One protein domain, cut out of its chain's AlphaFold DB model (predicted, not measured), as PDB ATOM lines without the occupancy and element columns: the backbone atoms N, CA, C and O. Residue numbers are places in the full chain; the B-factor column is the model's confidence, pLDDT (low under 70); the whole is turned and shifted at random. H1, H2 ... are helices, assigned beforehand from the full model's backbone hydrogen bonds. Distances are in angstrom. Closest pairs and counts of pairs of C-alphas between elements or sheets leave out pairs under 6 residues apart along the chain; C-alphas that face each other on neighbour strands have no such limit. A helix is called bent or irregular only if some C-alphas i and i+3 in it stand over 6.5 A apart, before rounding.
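What this domain is: This is residues 30 to 184 of the 191 residues of the protein "Hypothetical protein" of Brandtodinium nutricula (UniProt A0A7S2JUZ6). H1 runs through the middle of a mostly crossed packing of helices, with H2, H3, H4, H6 and H8 packed on it: H8 folds back beside it, and the hairpin of H3 and H4 packs across it. H5 and H6 run opposite ways with a gap between them, and their link lies at one end of the longest axis; the end of H8 lies at the other, and H7 crosses H4. The printed part has 155 residues with eight named helices, H1 to H8 in order, and no named strand, an all helix domain. It is compact, with a radius of gyration of the C-alphas of 14.7 A and spans of 48 by 32 by 24 A.

How they stand to each other: H1, residues 30 to 49, is the hub, touching five helices. H2, residues 57 to 69, forms a hairpin with it at a steep tilt of 35.1 degrees, only just past shallow; the closest C-alphas, of Ile 35 and Val 69, are 6.4 A apart. H3, residues 74 to 92, touches H1 with residues 77 to 81 alone, closest at C-alphas 34 and 77, 5.9 A. H4, residues 96 to 112, forms a hairpin with H3 at a shallow tilt of 11 degrees; the closest C-alphas, of Leu 87 and Met 99, are 5.0 A apart. H5, residues 115 to 126, touches H2, closest at C-alphas 57 and 123, 5.5 A. H6, residues 129 to 148, touches H1 with residues 138 to 143 alone, about perpendicular at 82 degrees, closest at C-alphas 49 and 139, 5.4 A. H7, residues 152 to 164, touches H4 at C-alphas 100 and 155, the closest, 4.3 A. H8, residues 166 to 183, touches H1 at a shallow tilt of 26 degrees, opposite ways, closest at C-alphas 30 and 179, 4.7 A. H8 also touches H3, closest at C-alphas 84 and 172, 4.9 A. H4 and H6 are apart. Every O i to N i+4 pair is within hydrogen-bond range in H1, H3, H4, H6 and H8; the counts are 7 of 9 in H2, 7 of 8 in H5 and 7 of 9 in H7.

Where its parts are: H1 begins at C-alpha 30, (0.090, 19.886, -37.650), and is 28.4 A long. H3 is 27.0 A, H4 24.4 A, H6 27.1 A and H8 25.3 A long. H8 ends at C-alpha 183, (1.386, 10.987, -39.551). H2 and H7 are irregular: C-alphas 63 and 66 are 7.0 A apart, and C-alphas 160 and 163 are 7.2 A apart.

The domain as a whole: The two C-alphas farthest apart, of Trp 130 and Gly 184, are 48.2 A apart. The printed part has no cut and no long link. The mean pLDDT of the printed part is 80.2; 17 residues are under 70, among them residues 52 to 56, 66 to 70 and 181 to 184.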
ATOM      1  N   CYS A  30       1.262  20.566 -38.204       80.38
ATOM      2  CA  CYS A  30       0.090  19.886 -37.650       80.38
ATOM      3  C   CYS A  30      -0.308  20.446 -36.280       80.38
ATOM      4  O   CYS A  30      -1.489  20.730 -36.067       80.38
ATOM      5  N   GLU A  31       0.647  20.656 -35.368       81.50
ATOM      6  CA  GLU A  31       0.376  21.242 -34.050       81.50
ATOM      7  C   GLU A  31      -0.261  22.628 -34.185       81.50
ATOM      8  O   GLU A  31      -1.312  22.890 -33.596       81.50
ATOM      9  N   GLU A  32       0.304  23.497 -35.027       83.12
ATOM     10  CA  GLU A  32      -0.227  24.846 -35.237       83.12
ATOM     11  C   GLU A  32      -1.670  24.818 -35.774       83.12
ATOM     12  O   GLU A  32      -2.536  25.574 -35.305       83.12
ATOM     13  N   LYS A  33      -1.959  23.937 -36.743       86.19
ATOM     14  CA  LYS A  33      -3.319  23.794 -37.282       86.19
ATOM     15  C   LYS A  33      -4.270  23.187 -36.256       86.19
ATOM     16  O   LYS A  33      -5.399  23.667 -36.146       86.19
ATOM     17  N   ALA A  34      -3.839  22.192 -35.482       84.25
ATOM     18  CA  ALA A  34      -4.667  21.541 -34.467       84.25
ATOM     19  C   ALA A  34      -5.082  22.525 -33.369       84.25
ATOM     20  O   ALA A  34      -6.236  22.533 -32.941       84.25
ATOM     21  N   ILE A  35      -4.183  23.433 -32.987       81.69
ATOM     22  CA  ILE A  35      -4.479  24.535 -32.065       81.69
ATOM     23  C   ILE A  35      -5.522  25.479 -32.665       81.69
ATOM     24  O   ILE A  35      -6.464  25.887 -31.982       81.69
ATOM     25  N   SER A  36      -5.381  25.828 -33.947       85.00
ATOM     26  CA  SER A  36      -6.375  26.662 -34.630       85.00
ATOM     27  C   SER A  36      -7.750  25.993 -34.651       85.00
ATOM     28  O   SER A  36      -8.750  26.660 -34.391       85.00
ATOM     29  N   LEU A  37      -7.808  24.686 -34.916       89.06
ATOM     30  CA  LEU A  37      -9.046  23.912 -34.874       89.06
ATOM     31  C   LEU A  37      -9.645  23.888 -33.466       89.06
ATOM     32  O   LEU A  37     -10.834  24.152 -33.318       89.06
ATOM     33  N   ALA A  38      -8.835  23.644 -32.433       87.12
ATOM     34  CA  ALA A  38      -9.283  23.658 -31.043       87.12
ATOM     35  C   ALA A  38      -9.974  24.980 -30.675       87.12
ATOM     36  O   ALA A  38     -11.066  24.984 -30.107       87.12
ATOM     37  N   ILE A  39      -9.362  26.109 -31.044       84.81
ATOM     38  CA  ILE A  39      -9.914  27.443 -30.788       84.81
ATOM     39  C   ILE A  39     -11.236  27.645 -31.535       84.81
ATOM     40  O   ILE A  39     -12.201  28.113 -30.933       84.81
ATOM     41  N   GLU A  40     -11.306  27.278 -32.816       88.12
ATOM     42  CA  GLU A  40     -12.529  27.418 -33.618       88.12
ATOM     43  C   GLU A  40     -13.665  26.523 -33.098       88.12
ATOM     44  O   GLU A  40     -14.807  26.979 -33.032       88.12
ATOM     45  N   VAL A  41     -13.374  25.296 -32.646       88.56
ATOM     46  CA  VAL A  41     -14.362  24.405 -32.005       88.56
ATOM     47  C   VAL A  41     -14.928  25.059 -30.746       88.56
ATOM     48  O   VAL A  41     -16.147  25.138 -30.582       88.56
ATOM     49  N   VAL A  42     -14.064  25.568 -29.862       86.81
ATOM     50  CA  VAL A  42     -14.511  26.205 -28.615       86.81
ATOM     51  C   VAL A  42     -15.298  27.480 -28.901       86.81
ATOM     52  O   VAL A  42     -16.372  27.668 -28.334       86.81
ATOM     53  N   LEU A  43     -14.823  28.336 -29.810       84.56
ATOM     54  CA  LEU A  43     -15.538  29.548 -30.212       84.56
ATOM     55  C   LEU A  43     -16.907  29.232 -30.789       84.56
ATOM     56  O   LEU A  43     -17.881  29.903 -30.456       84.56
ATOM     57  N   PHE A  44     -16.992  28.225 -31.649       87.12
ATOM     58  CA  PHE A  44     -18.248  27.813 -32.246       87.12
ATOM     59  C   PHE A  44     -19.251  27.373 -31.173       87.12
ATOM     60  O   PHE A  44     -20.370  27.881 -31.146       87.12
ATOM     61  N   VAL A  45     -18.836  26.524 -30.229       85.12
ATOM     62  CA  VAL A  45     -19.703  26.056 -29.134       85.12
ATOM     63  C   VAL A  45     -20.091  27.192 -28.180       85.12
ATOM     64  O   VAL A  45     -21.248  27.289 -27.777       85.12
ATOM     65  N   ILE A  46     -19.171  28.100 -27.846       82.81
ATOM     66  CA  ILE A  46     -19.470  29.264 -26.996       82.81
ATOM     67  C   ILE A  46     -20.436  30.222 -27.697       82.81
ATOM     68  O   ILE A  46     -21.392  30.692 -27.078       82.81
ATOM     69  N   ASN A  47     -20.238  30.492 -28.986       82.88
ATOM     70  CA  ASN A  47     -21.156  31.319 -29.767       82.88
ATOM     71  C   ASN A  47     -22.535  30.664 -29.888       82.88
ATOM     72  O   ASN A  47     -23.541  31.364 -29.814       82.88
ATOM     73  N   LEU A  48     -22.591  29.337 -30.001       84.50
ATOM     74  CA  LEU A  48     -23.842  28.587 -29.998       84.50
ATOM     75  C   LEU A  48     -24.567  28.704 -28.648       84.50
ATOM     76  O   LEU A  48     -25.758  29.001 -28.624       84.50
ATOM     77  N   ALA A  49     -23.851  28.543 -27.529       83.50
ATOM     78  CA  ALA A  49     -24.413  28.678 -26.181       83.50
ATOM     79  C   ALA A  49     -24.932  30.094 -25.902       83.50
ATOM     80  O   ALA A  49     -25.965  30.282 -25.268       83.50
ATOM     81  N   THR A  50     -24.196  31.102 -26.358       77.81
ATOM     82  CA  THR A  50     -24.452  32.511 -26.031       77.81
ATOM     83  C   THR A  50     -25.265  33.227 -27.106       77.81
ATOM     84  O   THR A  50     -25.439  34.441 -27.028       77.81
ATOM     85  N   ALA A  51     -25.744  32.510 -28.129       74.25
ATOM     86  CA  ALA A  51     -26.396  33.086 -29.307       74.25
ATOM     87  C   ALA A  51     -25.579  34.226 -29.962       74.25
ATOM     88  O   ALA A  51     -26.135  35.201 -30.463       74.25
ATOM     89  N   GLY A  52     -24.246  34.125 -29.924       68.12
ATOM     90  CA  GLY A  52     -23.318  35.117 -30.478       68.12
ATOM     91  C   GLY A  52     -23.124  36.381 -29.633       68.12
ATOM     92  O   GLY A  52     -22.477  37.319 -30.093       68.12
ATOM     93  N   THR A  53     -23.650  36.429 -28.405       66.75
ATOM     94  CA  THR A  53     -23.517  37.598 -27.510       66.75
ATOM     95  C   THR A  53     -22.162  37.683 -26.802       66.75
ATOM     96  O   THR A  53     -21.849  38.717 -26.216       66.75
ATOM     97  N   ALA A  54     -21.316  36.652 -26.910       67.06
ATOM     98  CA  ALA A  54     -19.937  36.651 -26.416       67.06
ATOM     99  C   ALA A  54     -18.996  37.520 -27.286       67.06
ATOM    100  O   ALA A  54     -17.953  37.072 -27.775       67.06
ATOM    101  N   THR A  55     -19.362  38.786 -27.502       61.94
ATOM    102  CA  THR A  55     -18.548  39.763 -28.228       61.94
ATOM    103  C   THR A  55     -17.209  39.944 -27.520       61.94
ATOM    104  O   THR A  55     -17.167  40.273 -26.340       61.94
ATOM    105  N   GLY A  56     -16.108  39.715 -28.238       66.56
ATOM    106  CA  GLY A  56     -14.753  39.772 -27.678       66.56
ATOM    107  C   GLY A  56     -14.136  38.409 -27.366       66.56
ATOM    108  O   GLY A  56     -12.914  38.341 -27.244       66.56
ATOM    109  N   ALA A  57     -14.913  37.315 -27.365       70.44
ATOM    110  CA  ALA A  57     -14.379  35.968 -27.140       70.44
ATOM    111  C   ALA A  57     -13.276  35.613 -28.146       70.44
ATOM    112  O   ALA A  57     -12.211  35.147 -27.757       70.44
ATOM    113  N   THR A  58     -13.474  35.931 -29.429       70.44
ATOM    114  CA  THR A  58     -12.459  35.723 -30.473       70.44
ATOM    115  C   THR A  58     -11.161  36.473 -30.184       70.44
ATOM    116  O   THR A  58     -10.081  35.920 -30.376       70.44
ATOM    117  N   ALA A  59     -11.239  37.721 -29.709       72.44
ATOM    118  CA  ALA A  59     -10.056  38.518 -29.393       72.44
ATOM    119  C   ALA A  59      -9.342  37.992 -28.137       72.44
ATOM    120  O   ALA A  59      -8.121  37.849 -28.154       72.44
ATOM    121  N   ALA A  60     -10.098  37.634 -27.096       75.44
ATOM    122  CA  ALA A  60      -9.580  37.032 -25.870       75.44
ATOM    123  C   ALA A  60      -8.833  35.722 -26.159       75.44
ATOM    124  O   ALA A  60      -7.677  35.553 -25.776       75.44
ATOM    125  N   LEU A  61      -9.455  34.832 -26.934       71.25
ATOM    126  CA  LEU A  61      -8.875  33.555 -27.345       71.25
ATOM    127  C   LEU A  61      -7.673  33.716 -28.271       71.25
ATOM    128  O   LEU A  61      -6.701  32.978 -28.139       71.25
ATOM    129  N   SER A  62      -7.687  34.713 -29.157       71.94
ATOM    130  CA  SER A  62      -6.524  35.017 -29.999       71.94
ATOM    131  C   SER A  62      -5.315  35.448 -29.164       71.94
ATOM    132  O   SER A  62      -4.193  35.066 -29.487       71.94
ATOM    133  N   ARG A  63      -5.524  36.197 -28.069       72.19
ATOM    134  CA  ARG A  63      -4.452  36.569 -27.124       72.19
ATOM    135  C   ARG A  63      -4.016  35.392 -26.256       72.19
ATOM    136  O   ARG A  63      -2.826  35.230 -26.006       72.19
ATOM    137  N   ALA A  64      -4.960  34.547 -25.850       68.75
ATOM    138  CA  ALA A  64      -4.684  33.342 -25.078       68.75
ATOM    139  C   ALA A  64      -4.081  32.204 -25.919       68.75
ATOM    140  O   ALA A  64      -3.574  31.247 -25.341       68.75
ATOM    141  N   LYS A  65      -4.072  32.306 -27.259       72.31
ATOM    142  CA  LYS A  65      -3.570  31.272 -28.182       72.31
ATOM    143  C   LYS A  65      -2.206  30.729 -27.754       72.31
ATOM    144  O   LYS A  65      -2.047  29.519 -27.705       72.31
ATOM    145  N   ALA A  66      -1.264  31.600 -27.386       67.88
ATOM    146  CA  ALA A  66       0.072  31.197 -26.936       67.88
ATOM    147  C   ALA A  66       0.052  30.325 -25.665       67.88
ATOM    148  O   ALA A  66       0.837  29.391 -25.553       67.88
ATOM    149  N   SER A  67      -0.869  30.595 -24.737       67.44
ATOM    150  CA  SER A  67      -1.066  29.787 -23.526       67.44
ATOM    151  C   SER A  67      -1.846  28.503 -23.802       67.44
ATOM    152  O   SER A  67      -1.658  27.519 -23.101       67.44
ATOM    153  N   LEU A  68      -2.724  28.489 -24.808       66.00
ATOM    154  CA  LEU A  68      -3.420  27.270 -25.228       66.00
ATOM    155  C   LEU A  68      -2.473  26.301 -25.947       66.00
ATOM    156  O   LEU A  68      -2.626  25.094 -25.802       66.00
ATOM    157  N   VAL A  69      -1.485  26.818 -26.690       66.31
ATOM    158  CA  VAL A  69      -0.451  26.015 -27.374       66.31
ATOM    159  C   VAL A  69       0.266  25.094 -26.389       66.31
ATOM    160  O   VAL A  69       0.491  23.931 -26.699       66.31
ATOM    161  N   THR A  70       0.590  25.587 -25.193       69.00
ATOM    162  CA  THR A  70       1.326  24.816 -24.179       69.00
ATOM    163  C   THR A  70       0.479  23.764 -23.467       69.00
ATOM    164  O   THR A  70       1.028  22.885 -22.811       69.00
ATOM    165  N   GLU A  71      -0.846  23.848 -23.587       70.75
ATOM    166  CA  GLU A  71      -1.800  22.954 -22.920       70.75
ATOM    167  C   GLU A  71      -2.269  21.813 -23.843       70.75
ATOM    168  O   GLU A  71      -2.825  20.815 -23.377       70.75
ATOM    169  N   LEU A  72      -2.040  21.911 -25.162       75.56
ATOM    170  CA  LEU A  72      -2.367  20.828 -26.090       75.56
ATOM    171  C   LEU A  72      -1.329  19.706 -25.993       75.56
ATOM    172  O   LEU A  72      -0.198  19.825 -26.451       75.56
ATOM    173  N   SER A  73      -1.746  18.565 -25.442       81.38
ATOM    174  CA  SER A  73      -0.926  17.354 -25.479       81.38
ATOM    175  C   SER A  73      -0.912  16.723 -26.884       81.38
ATOM    176  O   SER A  73      -1.917  16.795 -27.600       81.38
ATOM    177  N   PRO A  74       0.163  16.007 -27.272       80.12
ATOM    178  CA  PRO A  74       0.218  15.271 -28.541       80.12
ATOM    179  C   PRO A  74      -0.931  14.266 -28.716       80.12
ATOM    180  O   PRO A  74      -1.392  14.016 -29.829       80.12
ATOM    181  N   THR A  75      -1.426  13.699 -27.612       83.75
ATOM    182  CA  THR A  75      -2.604  12.820 -27.607       83.75
ATOM    183  C   THR A  75      -3.864  13.577 -28.013       83.75
ATOM    184  O   THR A  75      -4.636  13.075 -28.828       83.75
ATOM    185  N   LEU A  76      -4.044  14.797 -27.498       84.06
ATOM    186  CA  LEU A  76      -5.165  15.663 -27.859       84.06
ATOM    187  C   LEU A  76      -5.116  16.030 -29.344       84.06
ATOM    188  O   LEU A  76      -6.130  15.964 -30.024       84.06
ATOM    189  N   ILE A  77      -3.930  16.370 -29.856       84.38
ATOM    190  CA  ILE A  77      -3.719  16.727 -31.266       84.38
ATOM    191  C   ILE A  77      -4.108  15.569 -32.186       84.38
ATOM    192  O   ILE A  77      -4.844  15.771 -33.149       84.38
ATOM    193  N   LYS A  78      -3.682  14.343 -31.862       84.56
ATOM    194  CA  LYS A  78      -4.069  13.145 -32.622       84.56
ATOM    195  C   LYS A  78      -5.572  12.888 -32.577       84.56
ATOM    196  O   LYS A  78      -6.151  12.564 -33.610       84.56
ATOM    197  N   ALA A  79      -6.199  13.050 -31.412       85.88
ATOM    198  CA  ALA A  79      -7.645  12.908 -31.276       85.88
ATOM    199  C   ALA A  79      -8.391  13.968 -32.106       85.88
ATOM    200  O   ALA A  79      -9.287  13.631 -32.875       85.88
ATOM    201  N   LEU A  80      -7.959  15.233 -32.043       85.94
ATOM    202  CA  LEU A  80      -8.515  16.315 -32.857       85.94
ATOM    203  C   LEU A  80      -8.350  16.058 -34.354       85.94
ATOM    204  O   LEU A  80      -9.285  16.302 -35.110       85.94
ATOM    205  N   ALA A  81      -7.190  15.568 -34.790       86.38
ATOM    206  CA  ALA A  81      -6.943  15.242 -36.191       86.38
ATOM    207  C   ALA A  81      -7.825  14.079 -36.676       86.38
ATOM    208  O   ALA A  81      -8.370  14.144 -37.777       86.38
ATOM    209  N   ALA A  82      -8.017  13.048 -35.847       87.88
ATOM    210  CA  ALA A  82      -8.917  11.939 -36.156       87.88
ATOM    211  C   ALA A  82     -10.370  12.415 -36.308       87.88
ATOM    212  O   ALA A  82     -11.016  12.118 -37.310       87.88
ATOM    213  N   GLU A  83     -10.865  13.227 -35.371       89.94
ATOM    214  CA  GLU A  83     -12.214  13.795 -35.467       89.94
ATOM    215  C   GLU A  83     -12.338  14.809 -36.616       89.94
ATOM    216  O   GLU A  83     -13.403  14.947 -37.217       89.94
ATOM    217  N   ALA A  84     -11.254  15.506 -36.980       88.00
ATOM    218  CA  ALA A  84     -11.237  16.422 -38.123       88.00
ATOM    219  C   ALA A  84     -11.460  15.671 -39.432       88.00
ATOM    220  O   ALA A  84     -12.225  16.137 -40.275       88.00
ATOM    221  N   HIS A  85     -10.868  14.484 -39.573       86.56
ATOM    222  CA  HIS A  85     -11.142  13.589 -40.694       86.56
ATOM    223  C   HIS A  85     -12.610  13.172 -40.750       86.56
ATOM    224  O   HIS A  85     -13.227  13.269 -41.811       86.56
ATOM    225  N   VAL A  86     -13.201  12.798 -39.611       89.25
ATOM    226  CA  VAL A  86     -14.634  12.457 -39.533       89.25
ATOM    227  C   VAL A  86     -15.504  13.649 -39.941       89.25
ATOM    228  O   VAL A  86     -16.435  13.491 -40.732       89.25
ATOM    229  N   LEU A  87     -15.180  14.857 -39.468       87.12
ATOM    230  CA  LEU A  87     -15.902  16.082 -39.812       87.12
ATOM    231  C   LEU A  87     -15.809  16.411 -41.310       87.12
ATOM    232  O   LEU A  87     -16.821  16.744 -41.929       87.12
ATOM    233  N   VAL A  88     -14.613  16.325 -41.897       87.25
ATOM    234  CA  VAL A  88     -14.379  16.606 -43.323       87.25
ATOM    235  C   VAL A  88     -15.093  15.586 -44.205       87.25
ATOM    236  O   VAL A  88     -15.701  15.960 -45.211       87.25
ATOM    237  N   GLU A  89     -15.075  14.314 -43.825       88.62
ATOM    238  CA  GLU A  89     -15.766  13.266 -44.571       88.62
ATOM    239  C   GLU A  89     -17.290  13.421 -44.473       88.62
ATOM    240  O   GLU A  89     -17.997  13.384 -45.485       88.62
ATOM    241  N   ALA A  90     -17.811  13.720 -43.280       85.81
ATOM    242  CA  ALA A  90     -19.225  14.031 -43.095       85.81
ATOM    243  C   ALA A  90     -19.654  15.267 -43.905       85.81
ATOM    244  O   ALA A  90     -20.738  15.266 -44.493       85.81
ATOM    245  N   TYR A  91     -18.792  16.284 -44.003       84.44
ATOM    246  CA  TYR A  91     -19.024  17.461 -44.841       84.44
ATOM    247  C   TYR A  91     -19.120  17.106 -46.328       84.44
ATOM    248  O   TYR A  91     -20.070  17.516 -46.996       84.44
ATOM    249  N   ARG A  92     -18.189  16.296 -46.853       85.50
ATOM    250  CA  ARG A  92     -18.206  15.849 -48.260       85.50
ATOM    251  C   ARG A  92     -19.487  15.107 -48.625       85.50
ATOM    252  O   ARG A  92     -19.994  15.264 -49.733       85.50
ATOM    253  N   HIS A  93     -20.021  14.328 -47.691       85.88
ATOM    254  CA  HIS A  93     -21.254  13.570 -47.876       85.88
ATOM    255  C   HIS A  93     -22.532  14.339 -47.506       85.88
ATOM    256  O   HIS A  93     -23.611  13.750 -47.533       85.88
ATOM    257  N   ASN A  94     -22.446  15.638 -47.182       81.19
ATOM    258  CA  ASN A  94     -23.564  16.450 -46.679       81.19
ATOM    259  C   ASN A  94     -24.300  15.800 -45.487       81.19
ATOM    260  O   ASN A  94     -25.507  15.970 -45.305       81.19
ATOM    261  N   ASN A  95     -23.575  15.039 -44.664       82.06
ATOM    262  CA  ASN A  95     -24.118  14.355 -43.501       82.06
ATOM    263  C   ASN A  95     -24.070  15.273 -42.273       82.06
ATOM    264  O   ASN A  95     -23.145  15.209 -41.464       82.06
ATOM    265  N   ALA A  96     -25.097  16.112 -42.110       78.56
ATOM    266  CA  ALA A  96     -25.182  17.069 -41.005       78.56
ATOM    267  C   ALA A  96     -25.131  16.406 -39.614       78.56
ATOM    268  O   ALA A  96     -24.551  16.971 -38.688       78.56
ATOM    269  N   HIS A  97     -25.688  15.197 -39.469       79.38
ATOM    270  CA  HIS A  97     -25.622  14.443 -38.216       79.38
ATOM    271  C   HIS A  97     -24.181  14.048 -37.883       79.38
ATOM    272  O   HIS A  97     -23.720  14.299 -36.773       79.38
ATOM    273  N   GLY A  98     -23.455  13.485 -38.855       81.50
ATOM    274  CA  GLY A  98     -22.050  13.106 -38.675       81.50
ATOM    275  C   GLY A  98     -21.151  14.310 -38.385       81.50
ATOM    276  O   GLY A  98     -20.258  14.229 -37.547       81.50
ATOM    277  N   MET A  99     -21.434  15.463 -39.001       81.94
ATOM    278  CA  MET A  99     -20.733  16.711 -38.682       81.94
ATOM    279  C   MET A  99     -20.992  17.153 -37.234       81.94
ATOM    280  O   MET A  99     -20.067  17.566 -36.537       81.94
ATOM    281  N   GLY A 100     -22.244  17.053 -36.775       82.75
ATOM    282  CA  GLY A 100     -22.623  17.357 -35.396       82.75
ATOM    283  C   GLY A 100     -21.912  16.469 -34.381       82.75
ATOM    284  O   GLY A 100     -21.356  16.979 -33.411       82.75
ATOM    285  N   GLU A 101     -21.876  15.159 -34.623       85.75
ATOM    286  CA  GLU A 101     -21.180  14.201 -33.756       85.75
ATOM    287  C   GLU A 101     -19.675  14.462 -33.685       85.75
ATOM    288  O   GLU A 101     -19.132  14.502 -32.582       85.75
ATOM    289  N   ALA A 102     -19.022  14.725 -34.820       88.06
ATOM    290  CA  ALA A 102     -17.586  15.004 -34.856       88.06
ATOM    291  C   ALA A 102     -17.220  16.255 -34.040       88.06
ATOM    292  O   ALA A 102     -16.278  16.247 -33.252       88.06
ATOM    293  N   VAL A 103     -17.999  17.336 -34.152       86.94
ATOM    294  CA  VAL A 103     -17.759  18.557 -33.361       86.94
ATOM    295  C   VAL A 103     -18.013  18.324 -31.871       86.94
ATOM    296  O   VAL A 103     -17.270  18.840 -31.035       86.94
ATOM    297  N   VAL A 104     -19.033  17.537 -31.516       87.31
ATOM    298  CA  VAL A 104     -19.284  17.141 -30.120       87.31
ATOM    299  C   VAL A 104     -18.112  16.326 -29.573       87.31
ATOM    300  O   VAL A 104     -17.690  16.570 -28.442       87.31
ATOM    301  N   ALA A 105     -17.571  15.397 -30.362       88.12
ATOM    302  CA  ALA A 105     -16.411  14.596 -29.990       88.12
ATOM    303  C   ALA A 105     -15.169  15.475 -29.784       88.12
ATOM    304  O   ALA A 105     -14.588  15.448 -28.700       88.12
ATOM    305  N   MET A 106     -14.847  16.361 -30.737       88.38
ATOM    306  CA  MET A 106     -13.765  17.347 -30.584       88.38
ATOM    307  C   MET A 106     -13.932  18.185 -29.317       88.38
ATOM    308  O   MET A 106     -12.992  18.350 -28.543       88.38
ATOM    309  N   PHE A 107     -15.134  18.715 -29.078       86.88
ATOM    310  CA  PHE A 107     -15.405  19.523 -27.893       86.88
ATOM    311  C   PHE A 107     -15.206  18.724 -26.601       86.88
ATOM    312  O   PHE A 107     -14.678  19.250 -25.622       86.88
ATOM    313  N   ARG A 108     -15.590  17.444 -26.591       85.19
ATOM    314  CA  ARG A 108     -15.408  16.552 -25.444       85.19
ATOM    315  C   ARG A 108     -13.935  16.276 -25.162       85.19
ATOM    316  O   ARG A 108     -13.540  16.323 -23.998       85.19
ATOM    317  N   GLU A 109     -13.131  16.053 -26.197       87.62
ATOM    318  CA  GLU A 109     -11.680  15.905 -26.055       87.62
ATOM    319  C   GLU A 109     -11.058  17.178 -25.474       87.62
ATOM    320  O   GLU A 109     -10.354  17.126 -24.468       87.62
ATOM    321  N   LEU A 110     -11.418  18.349 -26.005       86.69
ATOM    322  CA  LEU A 110     -10.955  19.643 -25.489       86.69
ATOM    323  C   LEU A 110     -11.405  19.908 -24.046       86.69
ATOM    324  O   LEU A 110     -10.686  20.548 -23.275       86.69
ATOM    325  N   TRP A 111     -12.591  19.436 -23.667       84.56
ATOM    326  CA  TRP A 111     -13.090  19.532 -22.298       84.56
ATOM    327  C   TRP A 111     -12.278  18.653 -21.342       84.56
ATOM    328  O   TRP A 111     -11.857  19.118 -20.278       84.56
ATOM    329  N   ASN A 112     -12.031  17.399 -21.734       84.38
ATOM    330  CA  ASN A 112     -11.227  16.445 -20.969       84.38
ATOM    331  C   ASN A 112      -9.772  16.909 -20.839       84.38
ATOM    332  O   ASN A 112      -9.183  16.769 -19.772       84.38
ATOM    333  N   GLY A 113      -9.229  17.532 -21.887       79.31
ATOM    334  CA  GLY A 113      -7.909  18.160 -21.894       79.31
ATOM    335  C   GLY A 113      -7.840  19.517 -21.191       79.31
ATOM    336  O   GLY A 113      -6.847  20.212 -21.346       79.31
ATOM    337  N   HIS A 114      -8.885  19.941 -20.471       83.00
ATOM    338  CA  HIS A 114      -8.972  21.225 -19.756       83.00
ATOM    339  C   HIS A 114      -8.841  22.503 -20.612       83.00
ATOM    340  O   HIS A 114      -9.011  23.601 -20.078       83.00
ATOM    341  N   ILE A 115      -8.687  22.389 -21.935       82.94
ATOM    342  CA  ILE A 115      -8.595  23.517 -22.871       82.94
ATOM    343  C   ILE A 115      -9.836  24.405 -22.787       82.94
ATOM    344  O   ILE A 115      -9.722  25.623 -22.704       82.94
ATOM    345  N   VAL A 116     -11.033  23.810 -22.723       81.88
ATOM    346  CA  VAL A 116     -12.284  24.586 -22.633       81.88
ATOM    347  C   VAL A 116     -12.314  25.471 -21.383       81.88
ATOM    348  O   VAL A 116     -12.815  26.592 -21.446       81.88
ATOM    349  N   ARG A 117     -11.751  25.015 -20.255       80.88
ATOM    350  CA  ARG A 117     -11.673  25.832 -19.033       80.88
ATOM    351  C   ARG A 117     -10.726  27.012 -19.219       80.88
ATOM    352  O   ARG A 117     -11.131  28.130 -18.930       80.88
ATOM    353  N   ALA A 118      -9.540  26.780 -19.780       81.00
ATOM    354  CA  ALA A 118      -8.587  27.848 -20.084       81.00
ATOM    355  C   ALA A 118      -9.192  28.905 -21.029       81.00
ATOM    356  O   ALA A 118      -9.048  30.106 -20.802       81.00
ATOM    357  N   CYS A 119      -9.947  28.470 -22.042       79.12
ATOM    358  CA  CYS A 119     -10.698  29.354 -22.935       79.12
ATOM    359  C   CYS A 119     -11.725  30.208 -22.182       79.12
ATOM    360  O   CYS A 119     -11.821  31.413 -22.408       79.12
ATOM    361  N   ILE A 120     -12.508  29.582 -21.301       81.12
ATOM    362  CA  ILE A 120     -13.533  30.263 -20.508       81.12
ATOM    363  C   ILE A 120     -12.897  31.284 -19.558       81.12
ATOM    364  O   ILE A 120     -13.386  32.409 -19.470       81.12
ATOM    365  N   ASP A 121     -11.800  30.929 -18.890       82.81
ATOM    366  CA  ASP A 121     -11.087  31.832 -17.986       82.81
ATOM    367  C   ASP A 121     -10.500  33.037 -18.734       82.81
ATOM    368  O   ASP A 121     -10.609  34.171 -18.259       82.81
ATOM    369  N   ALA A 122      -9.971  32.826 -19.944       80.38
ATOM    370  CA  ALA A 122      -9.503  33.908 -20.808       80.38
ATOM    371  C   ALA A 122     -10.637  34.858 -21.230       80.38
ATOM    372  O   ALA A 122     -10.459  36.075 -21.221       80.38
ATOM    373  N   ILE A 123     -11.817  34.326 -21.566       76.81
ATOM    374  CA  ILE A 123     -12.994  35.147 -21.901       76.81
ATOM    375  C   ILE A 123     -13.471  35.927 -20.674       76.81
ATOM    376  O   ILE A 123     -13.756  37.121 -20.765       76.81
ATOM    377  N   ARG A 124     -13.530  35.270 -19.512       81.38
ATOM    378  CA  ARG A 124     -13.938  35.885 -18.246       81.38
ATOM    379  C   ARG A 124     -13.044  37.063 -17.865       81.38
ATOM    380  O   ARG A 124     -13.558  38.044 -17.340       81.38
ATOM    381  N   ALA A 125     -11.737  36.968 -18.102       80.31
ATOM    382  CA  ALA A 125     -10.786  38.031 -17.777       80.31
ATOM    383  C   ALA A 125     -11.016  39.325 -18.582       80.31
ATOM    384  O   ALA A 125     -10.626  40.402 -18.140       80.31
ATOM    385  N   GLU A 126     -11.654  39.222 -19.747       76.81
ATOM    386  CA  GLU A 126     -11.867  40.334 -20.678       76.81
ATOM    387  C   GLU A 126     -13.270  40.947 -20.576       76.81
ATOM    388  O   GLU A 126     -13.477  42.092 -20.977       76.81
ATOM    389  N   MET A 127     -14.245  40.206 -20.042       72.81
ATOM    390  CA  MET A 127     -15.617  40.689 -19.872       72.81
ATOM    391  C   MET A 127     -15.807  41.439 -18.555       72.81
ATOM    392  O   MET A 127     -15.238  41.101 -17.516       72.81
ATOM    393  N   ASN A 128     -16.697  42.435 -18.573       83.31
ATOM    394  CA  ASN A 128     -17.215  43.015 -17.340       83.31
ATOM    395  C   ASN A 128     -17.924  41.921 -16.529       83.31
ATOM    396  O   ASN A 128     -18.582  41.045 -17.087       83.31
ATOM    397  N   TRP A 129     -17.826  41.986 -15.203       81.88
ATOM    398  CA  TRP A 129     -18.414  41.002 -14.304       81.88
ATOM    399  C   TRP A 129     -19.922  40.805 -14.538       81.88
ATOM    400  O   TRP A 129     -20.404  39.680 -14.423       81.88
ATOM    401  N   TRP A 130     -20.657  41.870 -14.886       78.56
ATOM    402  CA  TRP A 130     -22.092  41.797 -15.182       78.56
ATOM    403  C   TRP A 130     -22.377  41.018 -16.469       78.56
ATOM    404  O   TRP A 130     -23.244  40.144 -16.472       78.56
ATOM    405  N   ASP A 131     -21.618  41.284 -17.531       76.81
ATOM    406  CA  ASP A 131     -21.757  40.576 -18.806       76.81
ATOM    407  C   ASP A 131     -21.283  39.126 -18.681       76.81
ATOM    408  O   ASP A 131     -21.872  38.209 -19.251       76.81
ATOM    409  N   TRP A 132     -20.255  38.887 -17.865       82.19
ATOM    410  CA  TRP A 132     -19.821  37.545 -17.510       82.19
ATOM    411  C   TRP A 132     -20.884  36.790 -16.705       82.19
ATOM    412  O   TRP A 132     -21.073  35.600 -16.926       82.19
ATOM    413  N   ALA A 133     -21.610  37.442 -15.794       82.56
ATOM    414  CA  ALA A 133     -22.652  36.775 -15.016       82.56
ATOM    415  C   ALA A 133     -23.794  36.270 -15.911       82.56
ATOM    416  O   ALA A 133     -24.230  35.129 -15.769       82.56
ATOM    417  N   THR A 134     -24.250  37.073 -16.872       77.44
ATOM    418  CA  THR A 134     -25.322  36.681 -17.805       77.44
ATOM    419  C   THR A 134     -24.841  35.646 -18.825       77.44
ATOM    420  O   THR A 134     -25.499  34.622 -19.041       77.44
ATOM    421  N   THR A 135     -23.656  35.862 -19.398       78.44
ATOM    422  CA  THR A 135     -23.034  34.956 -20.375       78.44
ATOM    423  C   THR A 135     -22.675  33.620 -19.733       78.44
ATOM    424  O   THR A 135     -22.989  32.565 -20.273       78.44
ATOM    425  N   GLY A 136     -22.079  33.654 -18.542       79.75
ATOM    426  CA  GLY A 136     -21.674  32.486 -17.770       79.75
ATOM    427  C   GLY A 136     -22.860  31.650 -17.298       79.75
ATOM    428  O   GLY A 136     -22.819  30.431 -17.439       79.75
ATOM    429  N   VAL A 137     -23.945  32.268 -16.811       81.75
ATOM    430  CA  VAL A 137     -25.174  31.534 -16.447       81.75
ATOM    431  C   VAL A 137     -25.765  30.827 -17.665       81.75
ATOM    432  O   VAL A 137     -26.101  29.647 -17.580       81.75
ATOM    433  N   THR A 138     -25.835  31.512 -18.808       82.62
ATOM    434  CA  THR A 138     -26.339  30.920 -20.058       82.62
ATOM    435  C   THR A 138     -25.443  29.771 -20.518       82.62
ATOM    436  O   THR A 138     -25.928  28.685 -20.822       82.62
ATOM    437  N   LEU A 139     -24.126  29.970 -20.489       82.75
ATOM    438  CA  LEU A 139     -23.139  28.976 -20.895       82.75
ATOM    439  C   LEU A 139     -23.184  27.730 -20.003       82.75
ATOM    440  O   LEU A 139     -23.204  26.615 -20.518       82.75
ATOM    441  N   VAL A 140     -23.282  27.892 -18.681       83.25
ATOM    442  CA  VAL A 140     -23.442  26.771 -17.740       83.25
ATOM    443  C   VAL A 140     -24.780  26.061 -17.950       83.25
ATOM    444  O   VAL A 140     -24.815  24.830 -17.928       83.25
ATOM    445  N   ALA A 141     -25.869  26.793 -18.196       84.00
ATOM    446  CA  ALA A 141     -27.172  26.197 -18.487       84.00
ATOM    447  C   ALA A 141     -27.135  25.360 -19.777       84.00
ATOM    448  O   ALA A 141     -27.563  24.205 -19.765       84.00
ATOM    449  N   CYS A 142     -26.558  25.892 -20.857       83.44
ATOM    450  CA  CYS A 142     -26.369  25.173 -22.118       83.44
ATOM    451  C   CYS A 142     -25.467  23.951 -21.946       83.44
ATOM    452  O   CYS A 142     -25.844  22.862 -22.367       83.44
ATOM    453  N   LEU A 143     -24.325  24.085 -21.264       80.25
ATOM    454  CA  LEU A 143     -23.438  22.954 -20.979       80.25
ATOM    455  C   LEU A 143     -24.149  21.868 -20.168       80.25
ATOM    456  O   LEU A 143     -24.019  20.690 -20.485       80.25
ATOM    457  N   THR A 144     -24.936  22.248 -19.161       80.94
ATOM    458  CA  THR A 144     -25.713  21.297 -18.349       80.94
ATOM    459  C   THR A 144     -26.756  20.578 -19.198       80.94
ATOM    460  O   THR A 144     -26.905  19.363 -19.085       80.94
ATOM    461  N   LEU A 145     -27.439  21.299 -20.088       81.81
ATOM    462  CA  LEU A 145     -28.411  20.733 -21.022       81.81
ATOM    463  C   LEU A 145     -27.746  19.749 -21.999       81.81
ATOM    464  O   LEU A 145     -28.225  18.634 -22.206       81.81
ATOM    465  N   TRP A 146     -26.610  20.139 -22.575       79.75
ATOM    466  CA  TRP A 146     -25.863  19.325 -23.527       79.75
ATOM    467  C   TRP A 146     -25.306  18.064 -22.876       79.75
ATOM    468  O   TRP A 146     -25.559  16.968 -23.376       79.75
ATOM    469  N   LEU A 147     -24.633  18.197 -21.732       73.56
ATOM    470  CA  LEU A 147     -24.084  17.066 -20.984       73.56
ATOM    471  C   LEU A 147     -25.192  16.167 -20.420       73.56
ATOM    472  O   LEU A 147     -25.076  14.947 -20.500       73.56
ATOM    473  N   GLY A 148     -26.291  16.746 -19.929       74.62
ATOM    474  CA  GLY A 148     -27.452  16.008 -19.421       74.62
ATOM    475  C   GLY A 148     -28.166  15.179 -20.491       74.62
ATOM    476  O   GLY A 148     -28.729  14.134 -20.181       74.62
ATOM    477  N   SER A 149     -28.089  15.597 -21.759       78.12
ATOM    478  CA  SER A 149     -28.603  14.841 -22.911       78.12
ATOM    479  C   SER A 149     -27.607  13.837 -23.509       78.12
ATOM    480  O   SER A 149     -27.890  13.236 -24.545       78.12
ATOM    481  N   GLY A 150     -26.415  13.683 -22.919       69.44
ATOM    482  CA  GLY A 150     -25.344  12.856 -23.483       69.44
ATOM    483  C   GLY A 150     -24.722  13.421 -24.767       69.44
ATOM    484  O   GLY A 150     -24.098  12.674 -25.512       69.44
ATOM    485  N   GLY A 151     -24.886  14.720 -25.040       71.56
ATOM    486  CA  GLY A 151     -24.384  15.394 -26.243       71.56
ATOM    487  C   GLY A 151     -25.372  15.447 -27.411       71.56
ATOM    488  O   GLY A 151     -25.113  16.166 -28.373       71.56
ATOM    489  N   ALA A 152     -26.526  14.778 -27.324       78.38
ATOM    490  CA  ALA A 152     -27.504  14.723 -28.415       78.38
ATOM    491  C   ALA A 152     -28.082  16.105 -28.775       78.38
ATOM    492  O   ALA A 152     -28.225  16.440 -29.951       78.38
ATOM    493  N   VAL A 153     -28.375  16.941 -27.771       82.31
ATOM    494  CA  VAL A 153     -28.891  18.300 -28.016       82.31
ATOM    495  C   VAL A 153     -27.827  19.187 -28.666       82.31
ATOM    496  O   VAL A 153     -28.153  19.972 -29.555       82.31
ATOM    497  N   LEU A 154     -26.560  19.033 -28.271       80.12
ATOM    498  CA  LEU A 154     -25.454  19.749 -28.904       80.12
ATOM    499  C   LEU A 154     -25.292  19.290 -30.356       80.12
ATOM    500  O   LEU A 154     -25.285  20.133 -31.242       80.12
ATOM    501  N   ALA A 155     -25.267  17.980 -30.616       81.19
ATOM    502  CA  ALA A 155     -25.160  17.434 -31.970       81.19
ATOM    503  C   ALA A 155     -26.259  17.976 -32.898       81.19
ATOM    504  O   ALA A 155     -25.969  18.399 -34.013       81.19
ATOM    505  N   ALA A 156     -27.507  18.040 -32.420       81.00
ATOM    506  CA  ALA A 156     -28.626  18.586 -33.185       81.00
ATOM    507  C   ALA A 156     -28.471  20.090 -33.477       81.00
ATOM    508  O   ALA A 156     -28.675  20.529 -34.608       81.00
ATOM    509  N   GLN A 157     -28.085  20.891 -32.480       84.06
ATOM    510  CA  GLN A 157     -27.868  22.330 -32.667       84.06
ATOM    511  C   GLN A 157     -26.676  22.622 -33.583       84.06
ATOM    512  O   GLN A 157     -26.741  23.524 -34.420       84.06
ATOM    513  N   VAL A 158     -25.605  21.837 -33.464       83.69
ATOM    514  CA  VAL A 158     -24.462  21.911 -34.370       83.69
ATOM    515  C   VAL A 158     -24.890  21.530 -35.780       83.69
ATOM    516  O   VAL A 158     -24.656  22.312 -36.689       83.69
ATOM    517  N   ALA A 159     -25.579  20.409 -35.988       81.19
ATOM    518  CA  ALA A 159     -26.025  19.981 -37.316       81.19
ATOM    519  C   ALA A 159     -26.837  21.063 -38.057       81.19
ATOM    520  O   ALA A 159     -26.717  21.203 -39.272       81.19
ATOM    521  N   LEU A 160     -27.619  21.872 -37.330       79.69
ATOM    522  CA  LEU A 160     -28.393  22.984 -37.893       79.69
ATOM    523  C   LEU A 160     -27.549  24.215 -38.248       79.69
ATOM    524  O   LEU A 160     -27.928  24.989 -39.124       79.69
ATOM    525  N   THR A 161     -26.429  24.427 -37.561       82.62
ATOM    526  CA  THR A 161     -25.627  25.658 -37.651       82.62
ATOM    527  C   THR A 161     -24.283  25.457 -38.348       82.62
ATOM    528  O   THR A 161     -23.703  26.420 -38.857       82.62
ATOM    529  N   ILE A 162     -23.805  24.215 -38.452       76.00
ATOM    530  CA  ILE A 162     -22.459  23.866 -38.917       76.00
ATOM    531  C   ILE A 162     -22.213  24.280 -40.367       76.00
ATOM    532  O   ILE A 162     -21.110  24.690 -40.710       76.00
ATOM    533  N   LEU A 163     -23.253  24.278 -41.205       69.44
ATOM    534  CA  LEU A 163     -23.163  24.724 -42.599       69.44
ATOM    535  C   LEU A 163     -22.788  26.211 -42.723       69.44
ATOM    536  O   LEU A 163     -22.195  26.615 -43.718       69.44
ATOM    537  N   SER A 164     -23.089  27.019 -41.702       74.69
ATOM    538  CA  SER A 164     -22.664  28.424 -41.622       74.69
ATOM    539  C   SER A 164     -21.310  28.615 -40.922       74.69
ATOM    540  O   SER A 164     -20.745  29.707 -40.941       74.69
ATOM    541  N   ALA A 165     -20.746  27.553 -40.338       80.94
ATOM    542  CA  ALA A 165     -19.492  27.573 -39.587       80.94
ATOM    543  C   ALA A 165     -18.272  27.361 -40.499       80.94
ATOM    544  O   ALA A 165     -17.429  26.493 -40.265       80.94
ATOM    545  N   THR A 166     -18.149  28.176 -41.551       80.56
ATOM    546  CA  THR A 166     -17.100  28.033 -42.577       80.56
ATOM    547  C   THR A 166     -15.687  28.014 -41.990       80.56
ATOM    548  O   THR A 166     -14.844  27.255 -42.457       80.56
ATOM    549  N   LYS A 167     -15.420  28.804 -40.940       82.12
ATOM    550  CA  LYS A 167     -14.102  28.840 -40.281       82.12
ATOM    551  C   LYS A 167     -13.723  27.507 -39.642       82.12
ATOM    552  O   LYS A 167     -12.595  27.059 -39.812       82.12
ATOM    553  N   LEU A 168     -14.677  26.863 -38.975       85.19
ATOM    554  CA  LEU A 168     -14.475  25.569 -38.333       85.19
ATOM    555  C   LEU A 168     -14.183  24.479 -39.372       85.19
ATOM    556  O   LEU A 168     -13.241  23.709 -39.212       85.19
ATOM    557  N   ILE A 169     -14.938  24.466 -40.475       84.94
ATOM    558  CA  ILE A 169     -14.733  23.508 -41.572       84.94
ATOM    559  C   ILE A 169     -13.362  23.720 -42.229       84.94
ATOM    560  O   ILE A 169     -12.628  22.759 -42.447       84.94
ATOM    561  N   LEU A 170     -12.980  24.969 -42.510       86.75
ATOM    562  CA  LEU A 170     -11.667  25.281 -43.084       86.75
ATOM    563  C   LEU A 170     -10.518  24.897 -42.144       86.75
ATOM    564  O   LEU A 170      -9.513  24.361 -42.607       86.75
ATOM    565  N   ALA A 171     -10.669  25.132 -40.838       86.38
ATOM    566  CA  ALA A 171      -9.686  24.719 -39.844       86.38
ATOM    567  C   ALA A 171      -9.551  23.190 -39.785       86.38
ATOM    568  O   ALA A 171      -8.434  22.682 -39.739       86.38
ATOM    569  N   ALA A 172     -10.665  22.456 -39.863       84.44
ATOM    570  CA  ALA A 172     -10.651  20.997 -39.891       84.44
ATOM    571  C   ALA A 172      -9.930  20.465 -41.137       84.44
ATOM    572  O   ALA A 172      -9.043  19.624 -41.017       84.44
ATOM    573  N   ILE A 173     -10.221  21.019 -42.320       86.75
ATOM    574  CA  ILE A 173      -9.513  20.665 -43.561       86.75
ATOM    575  C   ILE A 173      -8.011  20.945 -43.421       86.75
ATOM    576  O   ILE A 173      -7.194  20.082 -43.741       86.75
ATOM    577  N   ALA A 174      -7.629  22.115 -42.905       85.75
ATOM    578  CA  ALA A 174      -6.222  22.467 -42.723       85.75
ATOM    579  C   ALA A 174      -5.486  21.486 -41.793       85.75
ATOM    580  O   ALA A 174      -4.361  21.097 -42.097       85.75
ATOM    581  N   VAL A 175      -6.130  21.048 -40.706       85.69
ATOM    582  CA  VAL A 175      -5.591  20.015 -39.808       85.69
ATOM    583  C   VAL A 175      -5.429  18.686 -40.526       85.69
ATOM    584  O   VAL A 175      -4.357  18.102 -40.437       85.69
ATOM    585  N   THR A 176      -6.444  18.215 -41.258       84.44
ATOM    586  CA  THR A 176      -6.343  16.928 -41.969       84.44
ATOM    587  C   THR A 176      -5.166  16.912 -42.942       84.44
ATOM    588  O   THR A 176      -4.390  15.967 -42.943       84.44
ATOM    589  N   VAL A 177      -4.958  17.999 -43.691       83.81
ATOM    590  CA  VAL A 177      -3.846  18.116 -44.645       83.81
ATOM    591  C   VAL A 177      -2.491  18.158 -43.935       83.81
ATOM    592  O   VAL A 177      -1.573  17.442 -44.331       83.81
ATOM    593  N   ALA A 178      -2.357  18.977 -42.888       82.50
ATOM    594  CA  ALA A 178      -1.093  19.136 -42.172       82.50
ATOM    595  C   ALA A 178      -0.706  17.869 -41.391       82.50
ATOM    596  O   ALA A 178       0.447  17.448 -41.405       82.50
ATOM    597  N   CYS A 179      -1.675  17.227 -40.740       78.25
ATOM    598  CA  CYS A 179      -1.432  16.049 -39.919       78.25
ATOM    599  C   CYS A 179      -1.299  14.761 -40.747       78.25
ATOM    600  O   CYS A 179      -0.568  13.869 -40.330       78.25
ATOM    601  N   ASP A 180      -1.909  14.660 -41.932       76.31
ATOM    602  CA  ASP A 180      -1.646  13.541 -42.852       76.31
ATOM    603  C   ASP A 180      -0.235  13.595 -43.442       76.31
ATOM    604  O   ASP A 180       0.376  12.549 -43.670       76.31
ATOM    605  N   ALA A 181       0.312  14.793 -43.666       61.62
ATOM    606  CA  ALA A 181       1.699  14.948 -44.098       61.62
ATOM    607  C   ALA A 181       2.696  14.452 -43.030       61.62
ATOM    608  O   ALA A 181       3.753  13.921 -43.367       61.62
ATOM    609  N   GLU A 182       2.341  14.583 -41.751       60.44
ATOM    610  CA  GLU A 182       3.200  14.243 -40.610       60.44
ATOM    611  C   GLU A 182       3.006  12.796 -40.112       60.44
ATOM    612  O   GLU A 182       3.975  12.103 -39.792       60.44
ATOM    613  N   PHE A 183       1.764  12.298 -40.102       56.94
ATOM    614  CA  PHE A 183       1.386  10.987 -39.551       56.94
ATOM    615  C   PHE A 183       0.912   9.964 -40.597       56.94
ATOM    616  O   PHE A 183       0.591   8.830 -40.236       56.94
ATOM    617  N   GLY A 184       0.850  10.331 -41.878       49.47
ATOM    618  CA  GLY A 184       0.433   9.434 -42.953       49.47
ATOM    619  C   GLY A 184       1.466   8.340 -43.271       49.47
ATOM    620  O   GLY A 184       2.651   8.484 -42.972       49.47
TER     621      GLY A 184